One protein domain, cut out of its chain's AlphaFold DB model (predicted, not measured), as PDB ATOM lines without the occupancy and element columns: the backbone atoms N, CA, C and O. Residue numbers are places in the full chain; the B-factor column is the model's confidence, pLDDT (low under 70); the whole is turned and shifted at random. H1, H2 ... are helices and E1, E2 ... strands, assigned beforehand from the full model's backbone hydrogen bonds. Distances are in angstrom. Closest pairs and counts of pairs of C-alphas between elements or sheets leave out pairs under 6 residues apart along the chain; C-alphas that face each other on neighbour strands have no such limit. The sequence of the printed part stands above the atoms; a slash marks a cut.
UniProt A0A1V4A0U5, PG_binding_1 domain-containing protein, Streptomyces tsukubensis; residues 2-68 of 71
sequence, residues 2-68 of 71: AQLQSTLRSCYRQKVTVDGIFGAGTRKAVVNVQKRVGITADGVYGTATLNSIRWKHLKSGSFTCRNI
ATOM      1  N   ALA A   2       8.873  40.712 -38.558       81.38
ATOM      2  CA  ALA A   2       8.587  39.674 -39.568       81.38
ATOM      3  C   ALA A   2       7.573  40.107 -40.656       81.38
ATOM      4  O   ALA A   2       7.662  39.692 -41.811       81.38
ATOM      5  N   GLN A   3       6.631  40.996 -40.323       84.06
ATOM      6  CA  GLN A   3       5.624  41.490 -41.269       84.06
ATOM      7  C   GLN A   3       6.221  42.332 -42.407       84.06
ATOM      8  O   GLN A   3       5.781  42.208 -43.552       84.06
ATOM      9  N   LEU A   4       7.263  43.124 -42.125       86.25
ATOM     10  CA  LEU A   4       8.018  43.845 -43.152       86.25
ATOM     11  C   LEU A   4       8.667  42.851 -44.116       86.25
ATOM     12  O   LEU A   4       8.448  42.927 -45.318       86.25
ATOM     13  N   GLN A   5       9.407  41.874 -43.596       89.50
ATOM     14  CA  GLN A   5      10.099  40.877 -44.415       89.50
ATOM     15  C   GLN A   5       9.139  40.044 -45.271       89.50
ATOM     16  O   GLN A   5       9.380  39.844 -46.461       89.50
ATOM     17  N   SER A   6       8.012  39.615 -44.693       89.56
ATOM     18  CA  SER A   6       6.949  38.910 -45.417       89.56
ATOM     19  C   SER A   6       6.378  39.768 -46.548       89.56
ATOM     20  O   SER A   6       6.212  39.296 -47.673       89.56
ATOM     21  N   THR A   7       6.168  41.059 -46.287       89.62
ATOM     22  CA  THR A   7       5.705  42.025 -47.290       89.62
ATOM     23  C   THR A   7       6.733  42.220 -48.407       89.62
ATOM     24  O   THR A   7       6.386  42.126 -49.583       89.62
ATOM     25  N   LEU A   8       8.012  42.418 -48.071       89.31
ATOM     26  CA  LEU A   8       9.096  42.554 -49.050       89.31
ATOM     27  C   LEU A   8       9.199  41.307 -49.944       89.31
ATOM     28  O   LEU A   8       9.363  41.421 -51.161       89.31
ATOM     29  N   ARG A   9       9.045  40.114 -49.360       91.62
ATOM     30  CA  ARG A   9       9.085  38.841 -50.086       91.62
ATOM     31  C   ARG A   9       7.854  38.631 -50.972       91.62
ATOM     32  O   ARG A   9       8.013  38.326 -52.149       91.62
ATOM     33  N   SER A  10       6.640  38.802 -50.448       90.06
ATOM     34  CA  SER A  10       5.402  38.527 -51.194       90.06
ATOM     35  C   SER A  10       5.023  39.638 -52.180       90.06
ATOM     36  O   SER A  10       4.686  39.340 -53.320       90.06
ATOM     37  N   CYS A  11       5.094  40.910 -51.773       90.69
ATOM     38  CA  CYS A  11       4.634  42.040 -52.590       90.69
ATOM     39  C   CYS A  11       5.712  42.592 -53.526       90.69
ATOM     40  O   CYS A  11       5.393  43.081 -54.606       90.69
ATOM     41  N   TYR A  12       6.984  42.489 -53.135       89.69
ATOM     42  CA  TYR A  12       8.108  43.065 -53.883       89.69
ATOM     43  C   TYR A  12       9.113  42.023 -54.390       89.69
ATOM     44  O   TYR A  12      10.151  42.397 -54.947       89.69
ATOM     45  N   ARG A  13       8.820  40.723 -54.213       90.50
ATOM     46  CA  ARG A  13       9.665  39.588 -54.632       90.50
ATOM     47  C   ARG A  13      11.127  39.726 -54.182       90.50
ATOM     48  O   ARG A  13      12.045  39.344 -54.904       90.50
ATOM     49  N   GLN A  14      11.358  40.314 -53.006       90.50
ATOM     50  CA  GLN A  14      12.701  40.443 -52.444       90.50
ATOM     51  C   GLN A  14      13.169  39.115 -51.845       90.50
ATOM     52  O   GLN A  14      12.406  38.405 -51.187       90.50
ATOM     53  N   LYS A  15      14.452  38.801 -52.038       87.81
ATOM     54  CA  LYS A  15      15.114  37.649 -51.418       87.81
ATOM     55  C   LYS A  15      15.541  38.019 -49.997       87.81
ATOM     56  O   LYS A  15      16.678  38.422 -49.778       87.81
ATOM     57  N   VAL A  16      14.601  37.935 -49.056       89.38
ATOM     58  CA  VAL A  16      14.848  38.174 -47.625       89.38
ATOM     59  C   VAL A  16      14.375  36.980 -46.816       89.38
ATOM     60  O   VAL A  16      13.339  36.382 -47.127       89.38
ATOM     61  N   THR A  17      15.109  36.665 -45.758       88.38
ATOM     62  CA  THR A  17      14.663  35.718 -44.740       88.38
ATOM     63  C   THR A  17      13.590  36.388 -43.885       88.38
ATOM     64  O   THR A  17      13.721  37.556 -43.533       88.38
ATOM     65  N   VAL A  18      12.497  35.676 -43.601       88.94
ATOM     66  CA  VAL A  18      11.424  36.153 -42.713       88.94
ATOM     67  C   VAL A  18      11.695  35.595 -41.318       88.94
ATOM     68  O   VAL A  18      11.025  34.674 -40.871       88.94
ATOM     69  N   ASP A  19      12.749  36.102 -40.688       87.81
ATOM     70  CA  ASP A  19      13.236  35.692 -39.361       87.81
ATOM     71  C   ASP A  19      12.850  36.688 -38.251       87.81
ATOM     72  O   ASP A  19      13.072  36.442 -37.072       87.81
ATOM     73  N   GLY A  20      12.257  37.827 -38.615       86.94
ATOM     74  CA  GLY A  20      11.970  38.928 -37.705       86.94
ATOM     75  C   GLY A  20      13.183  39.798 -37.363       86.94
ATOM     76  O   GLY A  20      13.024  40.740 -36.588       86.94
ATOM     77  N   ILE A  21      14.354  39.546 -37.954       88.62
ATOM     78  CA  ILE A  21      15.617  40.222 -37.645       88.62
ATOM     79  C   ILE A  21      15.955  41.259 -38.723       88.62
ATOM     80  O   ILE A  21      16.038  40.990 -39.926       88.62
ATOM     81  N   PHE A  22      16.216  42.491 -38.292       86.25
ATOM     82  CA  PHE A  22      16.657  43.550 -39.196       86.25
ATOM     83  C   PHE A  22      18.165  43.451 -39.481       86.25
ATOM     84  O   PHE A  22      18.970  44.217 -38.962       86.25
ATOM     85  N   GLY A  23      18.558  42.473 -40.299       89.25
ATOM     86  CA  GLY A  23      19.939  42.303 -40.758       89.25
ATOM     87  C   GLY A  23      20.267  43.068 -42.048       89.25
ATOM     88  O   GLY A  23      19.415  43.717 -42.663       89.25
ATOM     89  N   ALA A  24      21.506  42.917 -42.527       89.69
ATOM     90  CA  ALA A  24      21.974  43.530 -43.775       89.69
ATOM     91  C   ALA A  24      21.136  43.123 -45.008       89.69
ATOM     92  O   ALA A  24      20.929  43.937 -45.910       89.69
ATOM     93  N   GLY A  25      20.616  41.889 -45.038       90.06
ATOM     94  CA  GLY A  25      19.716  41.416 -46.096       90.06
ATOM     95  C   GLY A  25      18.378  42.161 -46.107       90.06
ATOM     96  O   GLY A  25      17.958  42.666 -47.150       90.06
ATOM     97  N   THR A  26      17.751  42.311 -44.935       90.94
ATOM     98  CA  THR A  26      16.513  43.087 -44.765       90.94
ATOM     99  C   THR A  26      16.738  44.547 -45.147       90.94
ATOM    100  O   THR A  26      15.962  45.095 -45.928       90.94
ATOM    101  N   ARG A  27      17.845  45.155 -44.695       91.44
ATOM    102  CA  ARG A  27      18.206  46.535 -45.048       91.44
ATOM    103  C   ARG A  27      18.338  46.732 -46.559       91.44
ATOM    104  O   ARG A  27      17.733  47.650 -47.104       91.44
ATOM    105  N   LYS A  28      19.068  45.853 -47.259       91.88
ATOM    106  CA  LYS A  28      19.193  45.910 -48.731       91.88
ATOM    107  C   LYS A  28      17.833  45.823 -49.427       91.88
ATOM    108  O   LYS A  28      17.582  46.552 -50.383       91.88
ATOM    109  N   ALA A  29      16.943  44.964 -48.939       91.94
ATOM    110  CA  ALA A  29      15.602  44.841 -49.492       91.94
ATOM    111  C   ALA A  29      14.732  46.079 -49.237       91.94
ATOM    112  O   ALA A  29      14.002  46.490 -50.137       91.94
ATOM    113  N   VAL A  30      14.847  46.704 -48.059       91.75
ATOM    114  CA  VAL A  30      14.190  47.986 -47.763       91.75
ATOM    115  C   VAL A  30      14.680  49.067 -48.724       91.75
ATOM    116  O   VAL A  30      13.848  49.663 -49.397       91.75
ATOM    117  N   VAL A  31      15.998  49.230 -48.898       92.75
ATOM    118  CA  VAL A  31      16.584  50.183 -49.865       92.75
ATOM    119  C   VAL A  31      16.023  49.961 -51.271       92.75
ATOM    120  O   VAL A  31      15.598  50.904 -51.935       92.75
ATOM    121  N   ASN A  32      15.984  48.710 -51.737       92.50
ATOM    122  CA  ASN A  32      15.466  48.384 -53.066       92.50
ATOM    123  C   ASN A  32      13.989  48.742 -53.232       92.50
ATOM    124  O   ASN A  32      13.571  49.149 -54.316       92.50
ATOM    125  N   VAL A  33      13.185  48.542 -52.188       91.00
ATOM    126  CA  VAL A  33      11.762  48.873 -52.229       91.00
ATOM    127  C   VAL A  33      11.549  50.377 -52.135       91.00
ATOM    128  O   VAL A  33      10.769  50.899 -52.922       91.00
ATOM    129  N   GLN A  34      12.292  51.080 -51.279       92.19
ATOM    130  CA  GLN A  34      12.280  52.544 -51.197       92.19
ATOM    131  C   GLN A  34      12.588  53.186 -52.556       92.19
ATOM    132  O   GLN A  34      11.828  54.034 -53.017       92.19
ATOM    133  N   LYS A  35      13.614  52.684 -53.262       92.19
ATOM    134  CA  LYS A  35      13.929  53.109 -54.639       92.19
ATOM    135  C   LYS A  35      12.781  52.855 -55.616       92.19
ATOM    136  O   LYS A  35      12.522  53.690 -56.472       92.19
ATOM    137  N   ARG A  36      12.085  51.718 -55.500       90.19
ATOM    138  CA  ARG A  36      10.944  51.389 -56.377       90.19
ATOM    139  C   ARG A  36       9.723  52.261 -56.137       90.19
ATOM    140  O   ARG A  36       8.994  52.522 -57.084       90.19
ATOM    141  N   VAL A  37       9.463  52.639 -54.887       87.88
ATOM    142  CA  VAL A  37       8.311  53.484 -54.537       87.88
ATOM    143  C   VAL A  37       8.630  54.980 -54.618       87.88
ATOM    144  O   VAL A  37       7.744  55.787 -54.381       87.88
ATOM    145  N   GLY A  38       9.866  55.347 -54.976       89.38
ATOM    146  CA  GLY A  38      10.257  56.734 -55.231       89.38
ATOM    147  C   GLY A  38      10.492  57.574 -53.976       89.38
ATOM    148  O   GLY A  38      10.328  58.788 -54.030       89.38
ATOM    149  N   ILE A  39      10.872  56.957 -52.852       89.56
ATOM    150  CA  ILE A  39      11.228  57.676 -51.618       89.56
ATOM    151  C   ILE A  39      12.716  57.550 -51.297       89.56
ATOM    152  O   ILE A  39      13.435  56.743 -51.892       89.56
ATOM    153  N   THR A  40      13.168  58.316 -50.304       90.06
ATOM    154  CA  THR A  40      14.532  58.255 -49.775       90.06
ATOM    155  C   THR A  40      14.913  56.822 -49.402       90.06
ATOM    156  O   THR A  40      14.298  56.193 -48.545       90.06
ATOM    157  N   ALA A  41      15.945  56.302 -50.068       91.69
ATOM    158  CA  ALA A  41      16.422  54.935 -49.901       91.69
ATOM    159  C   ALA A  41      17.510  54.832 -48.819       91.69
ATOM    160  O   ALA A  41      18.634  54.403 -49.085       91.69
ATOM    161  N   ASP A  42      17.173  55.256 -47.602       88.12
ATOM    162  CA  ASP A  42      18.058  55.243 -46.427       88.12
ATOM    163  C   ASP A  42      18.281  53.825 -45.849       88.12
ATOM    164  O   ASP A  42      19.223  53.572 -45.083       88.12
ATOM    165  N   GLY A  43      17.448  52.864 -46.256       88.12
ATOM    166  CA  GLY A  43      17.428  51.512 -45.714       88.12
ATOM    167  C   GLY A  43      16.864  51.445 -44.301       88.12
ATOM    168  O   GLY A  43      17.079  50.444 -43.620       88.12
ATOM    169  N   VAL A  44      16.174  52.491 -43.854       88.19
ATOM    170  CA  VAL A  44      15.524  52.578 -42.555       88.19
ATOM    171  C   VAL A  44      14.034  52.318 -42.733       88.19
ATOM    172  O   VAL A  44      13.338  52.864 -43.591       88.19
ATOM    173  N   TYR A  45      13.516  51.432 -41.895       84.19
ATOM    174  CA  TYR A  45      12.088  51.184 -41.836       84.19
ATOM    175  C   TYR A  45      11.417  52.221 -40.924       84.19
ATOM    176  O   TYR A  45      11.287  52.007 -39.722       84.19
ATOM    177  N   GLY A  46      11.027  53.359 -41.506       85.38
ATOM    178  CA  GLY A  46      10.280  54.432 -40.841       85.38
ATOM    179  C   GLY A  46       8.871  54.629 -41.411       85.38
ATOM    180  O   GLY A  46       8.459  53.926 -42.335       85.38
ATOM    181  N   THR A  47       8.145  55.622 -40.893       85.56
ATOM    182  CA  THR A  47       6.784  55.996 -41.334       85.56
ATOM    183  C   THR A  47       6.705  56.332 -42.820       85.56
ATOM    184  O   THR A  47       5.753  55.922 -43.473       85.56
ATOM    185  N   ALA A  48       7.718  56.990 -43.392       86.56
ATOM    186  CA  ALA A  48       7.771  57.277 -44.829       86.56
ATOM    187  C   ALA A  48       7.741  55.990 -45.677       86.56
ATOM    188  O   ALA A  48       6.950  55.867 -46.616       86.56
ATOM    189  N   THR A  49       8.550  54.995 -45.299       89.25
ATOM    190  CA  THR A  49       8.544  53.663 -45.917       89.25
ATOM    191  C   THR A  49       7.210  52.970 -45.685       89.25
ATOM    192  O   THR A  49       6.624  52.449 -46.629       89.25
ATOM    193  N   LEU A  50       6.699  53.018 -44.456       87.56
ATOM    194  CA  LEU A  50       5.427  52.414 -44.058       87.56
ATOM    195  C   LEU A  50       4.254  52.924 -44.906       87.56
ATOM    196  O   LEU A  50       3.437  52.131 -45.369       87.56
ATOM    197  N   ASN A  51       4.238  54.223 -45.179       87.88
ATOM    198  CA  ASN A  51       3.199  54.886 -45.949       87.88
ATOM    199  C   ASN A  51       3.350  54.680 -47.462       87.88
ATOM    200  O   ASN A  51       2.364  54.616 -48.192       87.88
ATOM    201  N   SER A  52       4.572  54.538 -47.965       88.38
ATOM    202  CA  SER A  52       4.795  54.470 -49.416       88.38
ATOM    203  C   SER A  52       4.718  53.049 -49.972       88.38
ATOM    204  O   SER A  52       4.419  52.856 -51.154       88.38
ATOM    205  N   ILE A  53       4.964  52.028 -49.146       89.94
ATOM    206  CA  ILE A  53       4.949  50.635 -49.602       89.94
ATOM    207  C   ILE A  53       3.560  49.993 -49.525       89.94
ATOM    208  O   ILE A  53       2.681  50.383 -48.760       89.94
ATOM    209  N   ARG A  54       3.370  48.953 -50.337       90.75
ATOM    210  CA  ARG A  54       2.198  48.083 -50.304       90.75
ATOM    211  C   ARG A  54       2.402  47.005 -49.254       90.75
ATOM    212  O   ARG A  54       3.363  46.243 -49.340       90.75
ATOM    213  N   TRP A  55       1.468  46.909 -48.325       89.19
ATOM    214  CA  TRP A  55       1.427  45.907 -47.278       89.19
ATOM    215  C   TRP A  55       0.669  44.670 -47.716       89.19
ATOM    216  O   TRP A  55      -0.289  44.739 -48.489       89.19
ATOM    217  N   LYS A  56       1.094  43.522 -47.187       88.69
ATOM    218  CA  LYS A  56       0.343  42.277 -47.318       88.69
ATOM    219  C   LYS A  56      -0.912  42.359 -46.440       88.69
ATOM    220  O   LYS A  56      -0.829  42.208 -45.225       88.69
ATOM    221  N   HIS A  57      -2.065  42.576 -47.062       86.31
ATOM    222  CA  HIS A  57      -3.380  42.519 -46.431       86.31
ATOM    223  C   HIS A  57      -3.960  41.115 -46.570       86.31
ATOM    224  O   HIS A  57      -4.201  40.646 -47.683       86.31
ATOM    225  N   LEU A  58      -4.194  40.455 -45.439       79.75
ATOM    226  CA  LEU A  58      -4.886  39.172 -45.369       79.75
ATOM    227  C   LEU A  58      -6.394  39.442 -45.303       79.75
ATOM    228  O   LEU A  58      -6.860  40.083 -44.363       79.75
ATOM    229  N   LYS A  59      -7.157  38.981 -46.300       81.19
ATOM    230  CA  LYS A  59      -8.625  39.058 -46.317       81.19
ATOM    231  C   LYS A  59      -9.169  37.676 -46.689       81.19
ATOM    232  O   LYS A  59      -8.829  37.183 -47.756       81.19
ATOM    233  N   SER A  60      -9.947  37.064 -45.787       66.19
ATOM    234  CA  SER A  60     -10.609  35.744 -45.899       66.19
ATOM    235  C   SER A  60     -10.047  34.817 -46.998       66.19
ATOM    236  O   SER A  60     -10.553  34.782 -48.116       66.19
ATOM    237  N   GLY A  61      -8.948  34.113 -46.701       73.00
ATOM    238  CA  GLY A  61      -8.352  33.103 -47.590       73.00
ATOM    239  C   GLY A  61      -7.406  33.610 -48.690       73.00
ATOM    240  O   GLY A  61      -6.724  32.796 -49.305       73.00
ATOM    241  N   SER A  62      -7.291  34.925 -48.916       82.69
ATOM    242  CA  SER A  62      -6.377  35.502 -49.913       82.69
ATOM    243  C   SER A  62      -5.539  36.647 -49.338       82.69
ATOM    244  O   SER A  62      -5.962  37.371 -48.431       82.69
ATOM    245  N   PHE A  63      -4.320  36.819 -49.854       85.00
ATOM    246  CA  PHE A  63      -3.488  37.973 -49.531       85.00
ATOM    247  C   PHE A  63      -3.404  38.914 -50.728       85.00
ATOM    248  O   PHE A  63      -3.194  38.491 -51.861       85.00
ATOM    249  N   THR A  64      -3.528  40.210 -50.467       89.62
ATOM    250  CA  THR A  64      -3.383  41.256 -51.485       89.62
ATOM    251  C   THR A  64      -2.347  42.274 -51.038       89.62
ATOM    252  O   THR A  64      -2.127  42.467 -49.846       89.62
ATOM    253  N   CYS A  65      -1.678  42.912 -51.993       89.31
ATOM    254  CA  CYS A  65      -0.683  43.941 -51.716       89.31
ATOM    255  C   CYS A  65      -1.316  45.319 -51.917       89.31
ATOM    256  O   CYS A  65      -1.479  45.747 -53.060       89.31
ATOM    257  N   ARG A  66      -1.671  46.008 -50.825       88.50
ATOM    258  CA  ARG A  66      -2.336  47.326 -50.852       88.50
ATOM    259  C   ARG A  66      -1.532  48.356 -50.055       88.50
ATOM    260  O   ARG A  66      -0.938  48.016 -49.041       88.50
ATOM    261  N   ASN A  67      -1.455  49.592 -50.542       86.94
ATOM    262  CA  ASN A  67      -0.830  50.705 -49.819       86.94
ATOM    263  C   ASN A  67      -1.830  51.278 -48.793       86.94
ATOM    264  O   ASN A  67      -3.005  51.409 -49.125       86.94
ATOM    265  N   ILE A  68      -1.372  51.610 -47.580       79.75
ATOM    266  CA  ILE A  68      -2.240  52.099 -46.492       79.75
ATOM    267  C   ILE A  68      -2.855  53.476 -46.781       79.75
ATOM    268  O   ILE A  68      -3.913  53.782 -46.253       79.75
TER     269      ILE A  68
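AT A GLANCE: This is residues 2 to 68 of the 71 residues of the protein "PG_binding_1 domain-containing protein" of Streptomyces tsukubensis (UniProt A0A1V4A0U5). Helix H1 lies in the middle of a small body, with the longer helix H2 crossing it at a steep angle on one side and a two-stranded hairpin, E1 and E2, on the other. The short helix H3 leads straight into the hairpin, whose turn at Ser 60 makes one end of the longest axis. The 67 printed residues hold three named helices and then two named strands, H1 H2 H3 E1 E2; the sheet, E1 - E2, is antiparallel and the class is mixed, helices and strands. The whole is compact, with a radius of gyration of the C-alphas of 11.2 A and spans of 34 by 24 by 18 A.

IN THESE COORDINATES: H1, residues 2 to 12, begins at C-alpha 2 (8.587, 39.674, -39.568) and is 14.7 A long. H2, residues 24 to 37, is 20.0 A long and ends at C-alpha 37 (8.311, 53.484, -54.537). H3, residues 47 to 52, is 8.5 A long. E1, residues 54 to 59, is 14.6 A long. E2, residues 62 to 67, is 16.2 A long and ends at C-alpha 67 (-0.830, 50.705, -49.819).

HOW THE PARTS SIT: H1 and H2 touch and run the same way at a steep tilt of 48 degrees; their closest C-alphas, of Gln 5 and Thr 26, are 6.8 A apart. The closest C-alphas of H1 and E1, of Thr 7 and Lys 56, are 5.4 A apart. With residues 34 to 37 alone, H2 only just touches H3, with 3 pairs of C-alphas within 8 A, the closest those of Val 37 and Ser 52 at 6.3 A. H1 and H3 are apart, as are H2 and E1. The hairpin E1 and E2 is antiparallel at 146 degrees; N 55 and O 66, 2.7 A, and N 57 and O 64, 2.8 A, are within hydrogen-bond range. In H1, H2 and H3 every O i to N i+4 pair is within that range.

THE WHOLE: The two C-alphas farthest apart, of Asp 42 and Ser 60, are 34.7 A apart. The printed part has no cut, and the link from H1 to H2, 11 residues, is long. The mean pLDDT of the printed part is 87.9, and residue 60 alone is under 70.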